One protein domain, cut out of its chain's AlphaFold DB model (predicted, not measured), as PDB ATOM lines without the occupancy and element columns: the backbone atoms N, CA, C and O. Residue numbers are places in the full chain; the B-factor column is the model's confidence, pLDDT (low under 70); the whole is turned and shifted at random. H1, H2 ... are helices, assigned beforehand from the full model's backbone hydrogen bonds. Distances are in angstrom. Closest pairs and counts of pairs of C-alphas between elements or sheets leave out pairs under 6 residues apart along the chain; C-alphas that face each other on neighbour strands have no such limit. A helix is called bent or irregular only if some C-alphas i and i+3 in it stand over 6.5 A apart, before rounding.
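Overview. This is residues 136 to 250 of the 250 residues of an uncharacterized protein of Halanaerobium sp. DL-01 (UniProt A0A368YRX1). The longest helix, H6, forms a loose head with H5 and H4, while H2 and H3 fold back on each other as a long helical hairpin, an arm that makes the length of the whole. H1 crosses H4 with residues 136 to 142 and leads from the head to the arm, and residues 219 to 225, of which 219 and 220 belong to H5, stick out as a free loop. The printed part has 115 residues with six named helices, H1 to H6 in order along the chain, and no named strand; the class is all helix. The whole is loose, with a radius of gyration of the C-alphas of 19.1 A, and flat, spanning 56 by 39 by 20 A.

Along the chain. H6, residues 230 to 249, is 28.7 A long from first to last C-alpha, from C-alpha 230 at (156.812, 119.513, 186.558) to C-alpha 249 at (145.767, 95.740, 174.974). H5, residues 208 to 220, measures 18.4 A, and H4, residues 188 to 198, measures 15.5 A. H1, residues 136 to 149, measures 20.3 A and begins at C-alpha 136 at (148.173, 108.801, 164.370). It is irregular, but only just: C-alphas 137 and 140 are 6.8 A apart. H2, residues 151 to 166, measures 22.8 A, and H3, residues 170 to 184, measures 22.1 A.

Arrangement. H6 touches H5 at a steep tilt of 66 degrees, opposite ways, through residues 232 to 236 of H6 and 210 to 214 of H5; the closest C-alphas, of Ile 211 and Cys 236, are 6.4 A apart. H6 and H4 are close but not clearly touching, with the C-alphas of Ile 196 and Leu 243 closest at 7.0 A. H4 and H5 form a hairpin and touch through residues 208 to 212 of H5, opposite ways at a shallow tilt of 34 degrees, only just short of steep; the closest C-alphas, of Glu 189 and Ile 212, are 6.5 A apart. H1 touches H4 with residues 136 to 142, about perpendicular at 78 degrees, the C-alphas of Phe 139 and Lys 191 being closest at 6.0 A. H1 and H3 only just touch, with 3 pairs of C-alphas within 8 A, the closest being Glu 147 and Gly 184 at 7.1 A. H1 and H2 meet only through their link. H2 and H3 form a hairpin and touch, opposite ways at a shallow tilt of 17 degrees, with the C-alphas of Leu 161 and Tyr 173 closest at 5.5 A. H2 is apart from H4, H5 and H6. Each O i to N i+4 pair is within hydrogen-bond range in H2, H4, H5 and H6, against 8 of 10 in H1 and 10 of 11 in H3.

Size, cuts and confidence. The two C-alphas farthest apart, those of Asn 167 and Thr 249, are 57.1 A apart. The printed part has no cut and ends at the chain's last residue, Ser 250. The links H1 to H2, H2 to H3 and H3 to H4 are tight, those from H4 to H5 and H5 to H6 are short, and no link is long. The mean pLDDT of the printed part is 86.9, and residues 219 to 226 are under 70.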
ATOM      1  N   ALA A 136     148.088 108.764 165.830       90.62
ATOM      2  CA  ALA A 136     148.173 108.801 164.370       90.62
ATOM      3  C   ALA A 136     147.218 107.840 163.620       90.62
ATOM      4  O   ALA A 136     146.667 108.261 162.599       90.62
ATOM      5  N   PRO A 137     146.977 106.585 164.055       88.31
ATOM      6  CA  PRO A 137     146.035 105.678 163.393       88.31
ATOM      7  C   PRO A 137     144.601 106.229 163.323       88.31
ATOM      8  O   PRO A 137     143.934 106.071 162.301       88.31
ATOM      9  N   TYR A 138     144.171 106.967 164.347       86.25
ATOM     10  CA  TYR A 138     142.827 107.553 164.452       86.25
ATOM     11  C   TYR A 138     142.647 108.817 163.589       86.25
ATOM     12  O   TYR A 138     141.560 109.383 163.483       86.25
ATOM     13  N   PHE A 139     143.704 109.259 162.900       83.25
ATOM     14  CA  PHE A 139     143.664 110.419 162.012       83.25
ATOM     15  C   PHE A 139     142.701 110.245 160.832       83.25
ATOM     16  O   PHE A 139     142.045 111.205 160.428       83.25
ATOM     17  N   LYS A 140     142.620 109.034 160.261       82.69
ATOM     18  CA  LYS A 140     141.732 108.760 159.118       82.69
ATOM     19  C   LYS A 140     140.260 108.878 159.509       82.69
ATOM     20  O   LYS A 140     139.478 109.438 158.747       82.69
ATOM     21  N   GLU A 141     139.902 108.390 160.692       82.19
ATOM     22  CA  GLU A 141     138.553 108.523 161.242       82.19
ATOM     23  C   GLU A 141     138.205 109.998 161.467       82.19
ATOM     24  O   GLU A 141     137.215 110.487 160.927       82.19
ATOM     25  N   GLY A 142     139.090 110.748 162.130       83.31
ATOM     26  CA  GLY A 142     138.879 112.177 162.363       83.31
ATOM     27  C   GLY A 142     138.785 113.010 161.085       83.31
ATOM     28  O   GLY A 142     138.045 113.992 161.049       83.31
ATOM     29  N   LYS A 143     139.492 112.618 160.017       84.56
ATOM     30  CA  LYS A 143     139.324 113.221 158.688       84.56
ATOM     31  C   LYS A 143     137.921 112.987 158.136       84.56
ATOM     32  O   LYS A 143     137.284 113.951 157.731       84.56
ATOM     33  N   ARG A 144     137.426 111.746 158.179       85.00
ATOM     34  CA  ARG A 144     136.081 111.400 157.693       85.00
ATOM     35  C   ARG A 144     134.985 112.142 158.459       85.00
ATOM     36  O   ARG A 144     134.064 112.665 157.841       85.00
ATOM     37  N   GLU A 145     135.082 112.218 159.787       86.12
ATOM     38  CA  GLU A 145     134.134 112.994 160.598       86.12
ATOM     39  C   GLU A 145     134.158 114.478 160.218       86.12
ATOM     40  O   GLU A 145     133.115 115.082 159.970       86.12
ATOM     41  N   LYS A 146     135.358 115.058 160.106       84.94
ATOM     42  CA  LYS A 146     135.527 116.476 159.785       84.94
ATOM     43  C   LYS A 146     135.060 116.824 158.370       84.94
ATOM     44  O   LYS A 146     134.517 117.904 158.153       84.94
ATOM     45  N   GLU A 147     135.247 115.924 157.410       85.75
ATOM     46  CA  GLU A 147     134.720 116.066 156.049       85.75
ATOM     47  C   GLU A 147     133.189 116.093 156.032       85.75
ATOM     48  O   GLU A 147     132.616 116.908 155.310       85.75
ATOM     49  N   LYS A 148     132.533 115.258 156.850       87.00
ATOM     50  CA  LYS A 148     131.070 115.275 157.005       87.00
ATOM     51  C   LYS A 148     130.584 116.571 157.652       87.00
ATOM     52  O   LYS A 148     129.672 117.199 157.129       87.00
ATOM     53  N   GLU A 149     131.216 117.003 158.744       87.69
ATOM     54  CA  GLU A 149     130.872 118.257 159.441       87.69
ATOM     55  C   GLU A 149     131.008 119.482 158.531       87.69
ATOM     56  O   GLU A 149     130.186 120.399 158.568       87.69
ATOM     57  N   ASN A 150     132.046 119.496 157.694       90.50
ATOM     58  CA  ASN A 150     132.354 120.627 156.832       90.50
ATOM     59  C   ASN A 150     131.747 120.524 155.429       90.50
ATOM     60  O   ASN A 150     132.000 121.432 154.643       90.50
ATOM     61  N   SER A 151     130.967 119.488 155.085       88.88
ATOM     62  CA  SER A 151     130.522 119.265 153.696       88.88
ATOM     63  C   SER A 151     129.742 120.459 153.135       88.88
ATOM     64  O   SER A 151     130.155 121.046 152.139       88.88
ATOM     65  N   LYS A 152     128.709 120.910 153.857       88.69
ATOM     66  CA  LYS A 152     127.875 122.062 153.477       88.69
ATOM     67  C   LYS A 152     128.672 123.364 153.422       88.69
ATOM     68  O   LYS A 152     128.453 124.207 152.559       88.69
ATOM     69  N   LYS A 153     129.607 123.556 154.359       92.38
ATOM     70  CA  LYS A 153     130.458 124.757 154.399       92.38
ATOM     71  C   LYS A 153     131.473 124.762 153.257       92.38
ATOM     72  O   LYS A 153     131.772 125.818 152.714       92.38
ATOM     73  N   ARG A 154     131.994 123.588 152.896       90.44
ATOM     74  CA  ARG A 154     132.892 123.389 151.760       90.44
ATOM     75  C   ARG A 154     132.174 123.690 150.450       90.44
ATOM     76  O   ARG A 154     132.743 124.407 149.644       90.44
ATOM     77  N   GLU A 155     130.951 123.196 150.266       91.81
ATOM     78  CA  GLU A 155     130.128 123.487 149.080       91.81
ATOM     79  C   GLU A 155     129.911 124.994 148.904       91.81
ATOM     80  O   GLU A 155     130.290 125.535 147.872       91.81
ATOM     81  N   LYS A 156     129.469 125.698 149.958       93.50
ATOM     82  CA  LYS A 156     129.313 127.164 149.919       93.50
ATOM     83  C   LYS A 156     130.595 127.899 149.514       93.50
ATOM     84  O   LYS A 156     130.557 128.769 148.655       93.50
ATOM     85  N   LEU A 157     131.736 127.532 150.103       92.69
ATOM     86  CA  LEU A 157     133.018 128.156 149.758       92.69
ATOM     87  C   LEU A 157     133.472 127.826 148.330       92.69
ATOM     88  O   LEU A 157     134.166 128.634 147.727       92.69
ATOM     89  N   ILE A 158     133.121 126.654 147.791       92.50
ATOM     90  CA  ILE A 158     133.413 126.299 146.396       92.50
ATOM     91  C   ILE A 158     132.572 127.153 145.443       92.50
ATOM     92  O   ILE A 158     133.089 127.597 144.420       92.50
ATOM     93  N   ASP A 159     131.308 127.414 145.768       92.88
ATOM     94  CA  ASP A 159     130.452 128.260 144.933       92.88
ATOM     95  C   ASP A 159     130.876 129.736 144.995       92.88
ATOM     96  O   ASP A 159     130.991 130.378 143.950       92.88
ATOM     97  N   GLU A 160     131.237 130.245 146.181       91.62
ATOM     98  CA  GLU A 160     131.890 131.558 146.329       91.62
ATOM     99  C   GLU A 160     133.192 131.621 145.510       91.62
ATOM    100  O   GLU A 160     133.439 132.593 144.797       91.62
ATOM    101  N   LEU A 161     134.013 130.565 145.556       92.44
ATOM    102  CA  LEU A 161     135.256 130.491 144.788       92.44
ATOM    103  C   LEU A 161     134.999 130.594 143.279       92.44
ATOM    104  O   LEU A 161     135.675 131.364 142.603       92.44
ATOM    105  N   LYS A 162     134.016 129.849 142.753       91.50
ATOM    106  CA  LYS A 162     133.629 129.904 141.332       91.50
ATOM    107  C   LYS A 162     133.167 131.302 140.929       91.50
ATOM    108  O   LYS A 162     133.565 131.791 139.877       91.50
ATOM    109  N   TYR A 163     132.365 131.953 141.772       91.06
ATOM    110  CA  TYR A 163     131.911 133.319 141.524       91.06
ATOM    111  C   TYR A 163     133.089 134.297 141.422       91.06
ATOM    112  O   TYR A 163     133.159 135.079 140.478       91.06
ATOM    113  N   HIS A 164     134.044 134.244 142.353       90.19
ATOM    114  CA  HIS A 164     135.190 135.159 142.342       90.19
ATOM    115  C   HIS A 164     136.217 134.853 141.244       90.19
ATOM    116  O   HIS A 164     136.849 135.786 140.755       90.19
ATOM    117  N   LEU A 165     136.348 133.590 140.821       87.94
ATOM    118  CA  LEU A 165     137.146 133.214 139.648       87.94
ATOM    119  C   LEU A 165     136.556 133.793 138.356       87.94
ATOM    120  O   LEU A 165     137.292 134.349 137.552       87.94
ATOM    121  N   ASN A 166     135.232 133.727 138.183       87.62
ATOM    122  CA  ASN A 166     134.564 134.273 136.995       87.62
ATOM    123  C   ASN A 166     134.628 135.808 136.912       87.62
ATOM    124  O   ASN A 166     134.492 136.363 135.828       87.62
ATOM    125  N   ASN A 167     134.822 136.485 138.047       87.06
ATOM    126  CA  ASN A 167     134.946 137.942 138.134       87.06
ATOM    127  C   ASN A 167     136.409 138.421 138.230       87.06
ATOM    128  O   ASN A 167     136.643 139.583 138.552       87.06
ATOM    129  N   ASP A 168     137.373 137.519 138.019       86.31
ATOM    130  CA  ASP A 168     138.823 137.768 138.022       86.31
ATOM    131  C   ASP A 168     139.354 138.526 139.262       86.31
ATOM    132  O   ASP A 168     140.320 139.289 139.219       86.31
ATOM    133  N   ASN A 169     138.717 138.311 140.421       85.12
ATOM    134  CA  ASN A 169     139.095 138.959 141.678       85.12
ATOM    135  C   ASN A 169     140.109 138.096 142.444       85.12
ATOM    136  O   ASN A 169     139.747 137.242 143.266       85.12
ATOM    137  N   SER A 170     141.389 138.327 142.152       82.44
ATOM    138  CA  SER A 170     142.500 137.500 142.630       82.44
ATOM    139  C   SER A 170     142.708 137.491 144.138       82.44
ATOM    140  O   SER A 170     143.023 136.445 144.716       82.44
ATOM    141  N   ASP A 171     142.460 138.607 144.810       87.12
ATOM    142  CA  ASP A 171     142.598 138.691 146.259       87.12
ATOM    143  C   ASP A 171     141.532 137.866 146.986       87.12
ATOM    144  O   ASP A 171     141.833 137.172 147.969       87.12
ATOM    145  N   GLU A 172     140.289 137.889 146.499       88.50
ATOM    146  CA  GLU A 172     139.197 137.174 147.156       88.50
ATOM    147  C   GLU A 172     139.222 135.671 146.905       88.50
ATOM    148  O   GLU A 172     139.077 134.898 147.864       88.50
ATOM    149  N   TYR A 173     139.515 135.210 145.682       89.12
ATOM    150  CA  TYR A 173     139.637 133.766 145.473       89.12
ATOM    151  C   TYR A 173     140.807 133.184 146.294       89.12
ATOM    152  O   TYR A 173     140.672 132.108 146.882       89.12
ATOM    153  N   ASN A 174     141.921 133.915 146.463       88.25
ATOM    154  CA  ASN A 174     143.046 133.491 147.310       88.25
ATOM    155  C   ASN A 174     142.668 133.385 148.798       88.25
ATOM    156  O   ASN A 174     143.082 132.445 149.494       88.25
ATOM    157  N   LYS A 175     141.857 134.318 149.314       91.38
ATOM    158  CA  LYS A 175     141.313 134.237 150.681       91.38
ATOM    159  C   LYS A 175     140.410 133.014 150.845       91.38
ATOM    160  O   LYS A 175     140.501 132.324 151.867       91.38
ATOM    161  N   ILE A 176     139.573 132.715 149.853       89.94
ATOM    162  CA  ILE A 176     138.666 131.563 149.877       89.94
ATOM    163  C   ILE A 176     139.442 130.241 149.819       89.94
ATOM    164  O   ILE A 176     139.179 129.359 150.639       89.94
ATOM    165  N   ILE A 177     140.471 130.123 148.973       88.31
ATOM    166  CA  ILE A 177     141.358 128.943 148.930       88.31
ATOM    167  C   ILE A 177     141.970 128.671 150.312       88.31
ATOM    168  O   ILE A 177     141.928 127.540 150.805       88.31
ATOM    169  N   LYS A 178     142.468 129.709 151.002       89.31
ATOM    170  CA  LYS A 178     142.995 129.572 152.374       89.31
ATOM    171  C   LYS A 178     141.925 129.087 153.360       89.31
ATOM    172  O   LYS A 178     142.236 128.281 154.240       89.31
ATOM    173  N   LYS A 179     140.674 129.553 153.240       89.81
ATOM    174  CA  LYS A 179     139.549 129.076 154.069       89.81
ATOM    175  C   LYS A 179     139.252 127.598 153.799       89.81
ATOM    176  O   LYS A 179     139.137 126.838 154.759       89.81
ATOM    177  N   ILE A 180     139.195 127.182 152.529       86.38
ATOM    178  CA  ILE A 180     138.966 125.785 152.124       86.38
ATOM    179  C   ILE A 180     140.078 124.881 152.665       86.38
ATOM    180  O   ILE A 180     139.789 123.869 153.302       86.38
ATOM    181  N   TYR A 181     141.345 125.272 152.509       84.00
ATOM    182  CA  TYR A 181     142.479 124.518 153.048       84.00
ATOM    183  C   TYR A 181     142.365 124.318 154.571       84.00
ATOM    184  O   TYR A 181     142.515 123.203 155.082       84.00
ATOM    185  N   LYS A 182     142.012 125.378 155.312       85.62
ATOM    186  CA  LYS A 182     141.813 125.318 156.770       85.62
ATOM    187  C   LYS A 182     140.649 124.407 157.190       85.62
ATOM    188  O   LYS A 182     140.698 123.863 158.295       85.62
ATOM    189  N   LEU A 183     139.638 124.177 156.341       83.19
ATOM    190  CA  LEU A 183     138.553 123.226 156.640       83.19
ATOM    191  C   LEU A 183     139.044 121.777 156.738       83.19
ATOM    192  O   LEU A 183     138.488 121.006 157.516       83.19
ATOM    193  N   GLY A 184     140.085 121.398 155.994       71.44
ATOM    194  CA  GLY A 184     140.654 120.044 156.036       71.44
ATOM    195  C   GLY A 184     141.628 119.805 157.196       71.44
ATOM    196  O   GLY A 184     141.972 118.661 157.498       71.44
ATOM    197  N   PHE A 185     142.082 120.866 157.870       80.75
ATOM    198  CA  PHE A 185     143.113 120.773 158.903       80.75
ATOM    199  C   PHE A 185     142.581 120.128 160.187       80.75
ATOM    200  O   PHE A 185     141.793 120.736 160.908       80.75
ATOM    201  N   LEU A 186     143.020 118.919 160.535       79.62
ATOM    202  CA  LEU A 186     142.658 118.283 161.805       79.62
ATOM    203  C   LEU A 186     143.679 118.643 162.896       79.62
ATOM    204  O   LEU A 186     144.811 118.155 162.873       79.62
ATOM    205  N   ALA A 187     143.263 119.477 163.852       83.94
ATOM    206  CA  ALA A 187     144.101 119.898 164.974       83.94
ATOM    207  C   ALA A 187     144.550 118.703 165.830       83.94
ATOM    208  O   ALA A 187     143.786 117.753 166.024       83.94
ATOM    209  N   SER A 188     145.769 118.769 166.374       86.06
ATOM    210  CA  SER A 188     146.343 117.721 167.233       86.06
ATOM    211  C   SER A 188     145.450 117.387 168.425       86.06
ATOM    212  O   SER A 188     145.252 116.211 168.711       86.06
ATOM    213  N   GLU A 189     144.807 118.394 169.030       90.38
ATOM    214  CA  GLU A 189     143.820 118.200 170.099       90.38
ATOM    215  C   GLU A 189     142.750 117.174 169.699       90.38
ATOM    216  O   GLU A 189     142.493 116.223 170.431       90.38
ATOM    217  N   ARG A 190     142.162 117.305 168.503       88.88
ATOM    218  CA  ARG A 190     141.111 116.388 168.043       88.88
ATOM    219  C   ARG A 190     141.641 114.972 167.808       88.88
ATOM    220  O   ARG A 190     140.927 114.021 168.099       88.88
ATOM    221  N   LYS A 191     142.882 114.820 167.336       90.56
ATOM    222  CA  LYS A 191     143.512 113.497 167.152       90.56
ATOM    223  C   LYS A 191     143.676 112.768 168.484       90.56
ATOM    224  O   LYS A 191     143.334 111.596 168.582       90.56
ATOM    225  N   ILE A 192     144.154 113.478 169.505       93.44
ATOM    226  CA  ILE A 192     144.338 112.928 170.854       93.44
ATOM    227  C   ILE A 192     142.983 112.536 171.449       93.44
ATOM    228  O   ILE A 192     142.828 111.421 171.933       93.44
ATOM    229  N   LYS A 193     141.971 113.406 171.332       93.12
ATOM    230  CA  LYS A 193     140.607 113.124 171.808       93.12
ATOM    231  C   LYS A 193     139.994 111.880 171.163       93.12
ATOM    232  O   LYS A 193     139.370 111.079 171.852       93.12
ATOM    233  N   LEU A 194     140.185 111.702 169.855       92.75
ATOM    234  CA  LEU A 194     139.724 110.507 169.145       92.75
ATOM    235  C   LEU A 194     140.439 109.245 169.619       92.75
ATOM    236  O   LEU A 194     139.786 108.220 169.776       92.75
ATOM    237  N   ALA A 195     141.745 109.319 169.877       93.75
ATOM    238  CA  ALA A 195     142.495 108.192 170.420       93.75
ATOM    239  C   ALA A 195     141.987 107.799 171.815       93.75
ATOM    240  O   ALA A 195     141.703 106.631 172.042       93.75
ATOM    241  N   ILE A 196     141.790 108.771 172.714       94.31
ATOM    242  CA  ILE A 196     141.243 108.544 174.063       94.31
ATOM    243  C   ILE A 196     139.871 107.866 173.980       94.31
ATOM    244  O   ILE A 196     139.652 106.847 174.630       94.31
ATOM    245  N   LYS A 197     138.975 108.384 173.130       92.88
ATOM    246  CA  LYS A 197     137.642 107.805 172.915       92.88
ATOM    247  C   LYS A 197     137.717 106.365 172.399       92.88
ATOM    248  O   LYS A 197     137.069 105.492 172.958       92.88
ATOM    249  N   ASN A 198     138.496 106.117 171.345       92.56
ATOM    250  CA  ASN A 198     138.601 104.792 170.727       92.56
ATOM    251  C   ASN A 198     139.307 103.758 171.615       92.56
ATOM    252  O   ASN A 198     139.124 102.561 171.421       92.56
ATOM    253  N   LEU A 199     140.115 104.212 172.571       93.62
ATOM    254  CA  LEU A 199     140.801 103.366 173.545       93.62
ATOM    255  C   LEU A 199     140.036 103.231 174.867       93.62
ATOM    256  O   LEU A 199     140.585 102.701 175.826       93.62
ATOM    257  N   ASN A 200     138.780 103.692 174.922       93.94
ATOM    258  CA  ASN A 200     137.915 103.634 176.106       93.94
ATOM    259  C   ASN A 200     138.517 104.299 177.355       93.94
ATOM    260  O   ASN A 200     138.254 103.893 178.485       93.94
ATOM    261  N   LEU A 201     139.315 105.349 177.158       93.38
ATOM    262  CA  LEU A 201     139.873 106.147 178.242       93.38
ATOM    263  C   LEU A 201     138.922 107.295 178.614       93.38
ATOM    264  O   LEU A 201     138.243 107.874 177.761       93.38
ATOM    265  N   SER A 202     138.894 107.668 179.897       91.94
ATOM    266  CA  SER A 202     138.119 108.821 180.364       91.94
ATOM    267  C   SER A 202     138.772 110.126 179.911       91.94
ATOM    268  O   SER A 202     139.926 110.421 180.207       91.94
ATOM    269  N   MET A 203     138.001 110.952 179.210       86.50
ATOM    270  CA  MET A 203     138.420 112.293 178.795       86.50
ATOM    271  C   MET A 203     138.551 113.282 179.959       86.50
ATOM    272  O   MET A 203     139.208 114.307 179.798       86.50
ATOM    273  N   LYS A 204     137.891 113.020 181.096       85.69
ATOM    274  CA  LYS A 204     137.893 113.927 182.258       85.69
ATOM    275  C   LYS A 204     139.223 113.909 183.008       85.69
ATOM    276  O   LYS A 204     139.500 114.843 183.749       85.69
ATOM    277  N   ASP A 205     140.032 112.884 182.773       85.94
ATOM    278  CA  ASP A 205     141.254 112.631 183.529       85.94
ATOM    279  C   ASP A 205     142.444 113.453 182.997       85.94
ATOM    280  O   ASP A 205     143.526 113.395 183.570       85.94
ATOM    281  N   TYR A 206     142.267 114.205 181.897       89.81
ATOM    282  CA  TYR A 206     143.365 114.890 181.207       89.81
ATOM    283  C   TYR A 206     142.984 116.289 180.705       89.81
ATOM    284  O   TYR A 206     142.000 116.470 179.979       89.81
ATOM    285  N   ASN A 207     143.838 117.283 180.951       91.94
ATOM    286  CA  ASN A 207     143.736 118.618 180.373       91.94
ATOM    287  C   ASN A 207     144.458 118.696 179.018       91.94
ATOM    288  O   ASN A 207     145.479 119.360 178.836       91.94
ATOM    289  N   ILE A 208     143.881 118.051 178.001       93.06
ATOM    290  CA  ILE A 208     144.459 117.989 176.643       93.06
ATOM    291  C   ILE A 208     144.737 119.391 176.077       93.06
ATOM    292  O   ILE A 208     145.718 119.596 175.363       93.06
ATOM    293  N   LYS A 209     143.888 120.378 176.401       92.56
ATOM    294  CA  LYS A 209     144.086 121.767 175.967       92.56
ATOM    295  C   LYS A 209     145.395 122.341 176.508       92.56
ATOM    296  O   LYS A 209     146.115 122.993 175.752       92.56
ATOM    297  N   ASN A 210     145.705 122.082 177.779       92.81
ATOM    298  CA  ASN A 210     146.958 122.502 178.396       92.81
ATOM    299  C   ASN A 210     148.162 121.825 177.729       92.81
ATOM    300  O   ASN A 210     149.049 122.522 177.245       92.81
ATOM    301  N   ILE A 211     148.128 120.499 177.558       94.00
ATOM    302  CA  ILE A 211     149.201 119.740 176.887       94.00
ATOM    303  C   ILE A 211     149.499 120.305 175.483       94.00
ATOM    304  O   ILE A 211     150.656 120.521 175.117       94.00
ATOM    305  N   ILE A 212     148.464 120.599 174.685       92.19
ATOM    306  CA  ILE A 212     148.630 121.197 173.348       92.19
ATOM    307  C   ILE A 212     149.221 122.609 173.427       92.19
ATOM    308  O   ILE A 212     150.096 122.956 172.630       92.19
ATOM    309  N   LYS A 213     148.757 123.430 174.374       90.88
ATOM    310  CA  LYS A 213     149.275 124.786 174.588       90.88
ATOM    311  C   LYS A 213     150.765 124.749 174.933       90.88
ATOM    312  O   LYS A 213     151.546 125.438 174.281       90.88
ATOM    313  N   VAL A 214     151.157 123.905 175.889       91.44
ATOM    314  CA  VAL A 214     152.559 123.703 176.281       91.44
ATOM    315  C   VAL A 214     153.381 123.246 175.074       91.44
ATOM    316  O   VAL A 214     154.397 123.865 174.762       91.44
ATOM    317  N   ARG A 215     152.905 122.259 174.300       90.75
ATOM    318  CA  ARG A 215     153.614 121.790 173.096       90.75
ATOM    319  C   ARG A 215     153.886 122.903 172.083       90.75
ATOM    320  O   ARG A 215     154.988 122.957 171.524       90.75
ATOM    321  N   ASN A 216     152.886 123.739 171.818       87.75
ATOM    322  CA  ASN A 216     152.994 124.834 170.857       87.75
ATOM    323  C   ASN A 216     153.981 125.904 171.334       87.75
ATOM    324  O   ASN A 216     154.755 126.408 170.523       87.75
ATOM    325  N   ASN A 217     154.013 126.191 172.639       84.50
ATOM    326  CA  ASN A 217     154.958 127.143 173.225       84.50
ATOM    327  C   ASN A 217     156.417 126.685 173.063       84.50
ATOM    328  O   ASN A 217     157.275 127.507 172.751       84.50
ATOM    329  N   ILE A 218     156.688 125.379 173.186       81.81
ATOM    330  CA  ILE A 218     158.029 124.813 172.955       81.81
ATOM    331  C   ILE A 218     158.435 124.936 171.477       81.81
ATOM    332  O   ILE A 218     159.584 125.232 171.166       81.81
ATOM    333  N   ALA A 219     157.506 124.690 170.542       65.25
ATOM    334  CA  ALA A 219     157.788 124.727 169.103       65.25
ATOM    335  C   ALA A 219     157.990 126.150 168.558       65.25
ATOM    336  O   ALA A 219     158.801 126.350 167.658       65.25
ATOM    337  N   ALA A 220     157.242 127.125 169.082       56.50
ATOM    338  CA  ALA A 220     157.280 128.512 168.620       56.50
ATOM    339  C   ALA A 220     158.544 129.265 169.066       56.50
ATOM    340  O   ALA A 220     158.905 130.271 168.457       56.50
ATOM    341  N   HIS A 221     159.231 128.775 170.101       49.06
ATOM    342  CA  HIS A 221     160.389 129.439 170.683       49.06
ATOM    343  C   HIS A 221     161.541 128.468 170.949       49.06
ATOM    344  O   HIS A 221     161.986 128.315 172.082       49.06
ATOM    345  N   ALA A 222     162.097 127.875 169.889       46.00
ATOM    346  CA  ALA A 222     163.349 127.110 169.968       46.00
ATOM    347  C   ALA A 222     164.541 127.912 170.558       46.00
ATOM    348  O   ALA A 222     165.598 127.345 170.810       46.00
ATOM    349  N   SER A 223     164.371 129.219 170.799       46.66
ATOM    350  CA  SER A 223     165.347 130.137 171.388       46.66
ATOM    351  C   SER A 223     164.954 130.739 172.748       46.66
ATOM    352  O   SER A 223     165.779 131.438 173.335       46.66
ATOM    353  N   SER A 224     163.749 130.502 173.291       46.62
ATOM    354  CA  SER A 224     163.361 131.062 174.597       46.62
ATOM    355  C   SER A 224     163.163 129.966 175.643       46.62
ATOM    356  O   SER A 224     162.589 128.912 175.376       46.62
ATOM    357  N   LYS A 225     163.686 130.227 176.847       55.97
ATOM    358  CA  LYS A 225     163.586 129.406 178.063       55.97
ATOM    359  C   LYS A 225     162.122 129.254 178.512       55.97
ATOM    360  O   LYS A 225     161.747 129.739 179.576       55.97
ATOM    361  N   SER A 226     161.264 128.628 177.709       63.75
ATOM    362  CA  SER A 226     159.936 128.224 178.162       63.75
ATOM    363  C   SER A 226     160.139 127.123 179.199       63.75
ATOM    364  O   SER A 226     160.471 125.988 178.874       63.75
ATOM    365  N   TYR A 227     160.068 127.512 180.469       76.00
ATOM    366  CA  TYR A 227     160.164 126.595 181.591       76.00
ATOM    367  C   TYR A 227     158.851 125.818 181.674       76.00
ATOM    368  O   TYR A 227     157.808 126.396 181.987       76.00
ATOM    369  N   ILE A 228     158.890 124.529 181.337       86.44
ATOM    370  CA  ILE A 228     157.757 123.629 181.553       86.44
ATOM    371  C   ILE A 228     157.741 123.227 183.021       86.44
ATOM    372  O   ILE A 228     158.754 122.769 183.561       86.44
ATOM    373  N   LYS A 229     156.583 123.390 183.657       91.06
ATOM    374  CA  LYS A 229     156.407 123.000 185.049       91.06
ATOM    375  C   LYS A 229     156.366 121.482 185.172       91.06
ATOM    376  O   LYS A 229     155.929 120.796 184.251       91.06
ATOM    377  N   THR A 230     156.800 120.958 186.309       91.25
ATOM    378  CA  THR A 230     156.812 119.513 186.558       91.25
ATOM    379  C   THR A 230     155.418 118.904 186.400       91.25
ATOM    380  O   THR A 230     155.288 117.861 185.770       91.25
ATOM    381  N   GLU A 231     154.367 119.605 186.828       93.62
ATOM    382  CA  GLU A 231     152.983 119.132 186.714       93.62
ATOM    383  C   GLU A 231     152.543 118.970 185.248       93.62
ATOM    384  O   GLU A 231     151.822 118.032 184.913       93.62
ATOM    385  N   ASP A 232     153.016 119.842 184.346       93.88
ATOM    386  CA  ASP A 232     152.736 119.728 182.908       93.88
ATOM    387  C   ASP A 232     153.440 118.498 182.298       93.88
ATOM    388  O   ASP A 232     152.920 117.863 181.372       93.88
ATOM    389  N   VAL A 233     154.636 118.156 182.800       93.75
ATOM    390  CA  VAL A 233     155.374 116.947 182.401       93.75
ATOM    391  C   VAL A 233     154.659 115.698 182.901       93.75
ATOM    392  O   VAL A 233     154.424 114.792 182.103       93.75
ATOM    393  N   GLU A 234     154.280 115.669 184.178       94.00
ATOM    394  CA  GLU A 234     153.569 114.557 184.818       94.00
ATOM    395  C   GLU A 234     152.218 114.290 184.145       94.00
ATOM    396  O   GLU A 234     151.892 113.145 183.826       94.00
ATOM    397  N   GLU A 235     151.460 115.342 183.827       94.75
ATOM    398  CA  GLU A 235     150.191 115.219 183.109       94.75
ATOM    399  C   GLU A 235     150.391 114.608 181.706       94.75
ATOM    400  O   GLU A 235     149.665 113.696 181.286       94.75
ATOM    401  N   CYS A 236     151.410 115.072 180.974       96.06
ATOM    402  CA  CYS A 236     151.752 114.543 179.654       96.06
ATOM    403  C   CYS A 236     152.245 113.087 179.729       96.06
ATOM    404  O   CYS A 236     151.864 112.252 178.901       96.06
ATOM    405  N   GLN A 237     153.050 112.764 180.743       96.06
ATOM    406  CA  GLN A 237     153.519 111.415 181.038       96.06
ATOM    407  C   GLN A 237     152.339 110.478 181.308       96.06
ATOM    408  O   GLN A 237     152.235 109.429 180.670       96.06
ATOM    409  N   GLN A 238     151.418 110.856 182.194       95.88
ATOM    410  CA  GLN A 238     150.283 110.019 182.573       95.88
ATOM    411  C   GLN A 238     149.360 109.735 181.383       95.88
ATOM    412  O   GLN A 238     148.990 108.580 181.146       95.88
ATOM    413  N   LEU A 239     149.048 110.755 180.574       97.12
ATOM    414  CA  LEU A 239     148.283 110.557 179.343       97.12
ATOM    415  C   LEU A 239     149.016 109.625 178.367       97.12
ATOM    416  O   LEU A 239     148.410 108.709 177.807       97.12
ATOM    417  N   SER A 240     150.320 109.833 178.166       97.12
ATOM    418  CA  SER A 240     151.140 108.988 177.296       97.12
ATOM    419  C   SER A 240     151.125 107.525 177.744       97.12
ATOM    420  O   SER A 240     150.865 106.635 176.930       97.12
ATOM    421  N   LYS A 241     151.317 107.278 179.044       95.94
ATOM    422  CA  LYS A 241     151.281 105.942 179.645       95.94
ATOM    423  C   LYS A 241     149.950 105.248 179.396       95.94
ATOM    424  O   LYS A 241     149.931 104.118 178.911       95.94
ATOM    425  N   ASN A 242     148.845 105.921 179.702       95.69
ATOM    426  CA  ASN A 242     147.514 105.327 179.614       95.69
ATOM    427  C   ASN A 242     147.112 105.043 178.162       95.69
ATOM    428  O   ASN A 242     146.528 103.994 177.880       95.69
ATOM    429  N   LEU A 243     147.500 105.920 177.228       95.50
ATOM    430  CA  LEU A 243     147.344 105.672 175.795       95.50
ATOM    431  C   LEU A 243     148.170 104.471 175.329       95.50
ATOM    432  O   LEU A 243     147.648 103.635 174.597       95.50
ATOM    433  N   ILE A 244     149.434 104.360 175.750       95.44
ATOM    434  CA  ILE A 244     150.286 103.213 175.406       95.44
ATOM    435  C   ILE A 244     149.682 101.918 175.952       95.44
ATOM    436  O   ILE A 244     149.512 100.982 175.178       95.44
ATOM    437  N   LEU A 245     149.323 101.867 177.239       92.94
ATOM    438  CA  LEU A 245     148.736 100.673 177.858       92.94
ATOM    439  C   LEU A 245     147.490 100.214 177.107       92.94
ATOM    440  O   LEU A 245     147.438  99.078 176.645       92.94
ATOM    441  N   SER A 246     146.542 101.129 176.906       92.75
ATOM    442  CA  SER A 246     145.271 100.807 176.256       92.75
ATOM    443  C   SER A 246     145.471 100.377 174.805       92.75
ATOM    444  O   SER A 246     144.830  99.440 174.347       92.75
ATOM    445  N   TYR A 247     146.400 101.016 174.084       92.44
ATOM    446  CA  TYR A 247     146.717 100.659 172.700       92.44
ATOM    447  C   TYR A 247     147.465  99.326 172.578       92.44
ATOM    448  O   TYR A 247     147.446  98.681 171.529       92.44
ATOM    449  N   PHE A 248     148.188  98.906 173.614       88.81
ATOM    450  CA  PHE A 248     148.866  97.613 173.641       88.81
ATOM    451  C   PHE A 248     147.874  96.470 173.870       88.81
ATOM    452  O   PHE A 248     148.072  95.406 173.290       88.81
ATOM    453  N   THR A 249     146.807  96.720 174.630       83.69
ATOM    454  CA  THR A 249     145.767  95.740 174.974       83.69
ATOM    455  C   THR A 249     144.547  95.740 174.046       83.69
ATOM    456  O   THR A 249     143.736  94.825 174.143       83.69
ATOM    457  N   SER A 250     144.399  96.750 173.180       81.25
ATOM    458  CA  SER A 250     143.397  96.809 172.098       81.25
ATOM    459  C   SER A 250     143.840  96.039 170.858       81.25
ATOM    460  O   SER A 250     142.990  95.341 170.275       81.25
TER     461      SER A 250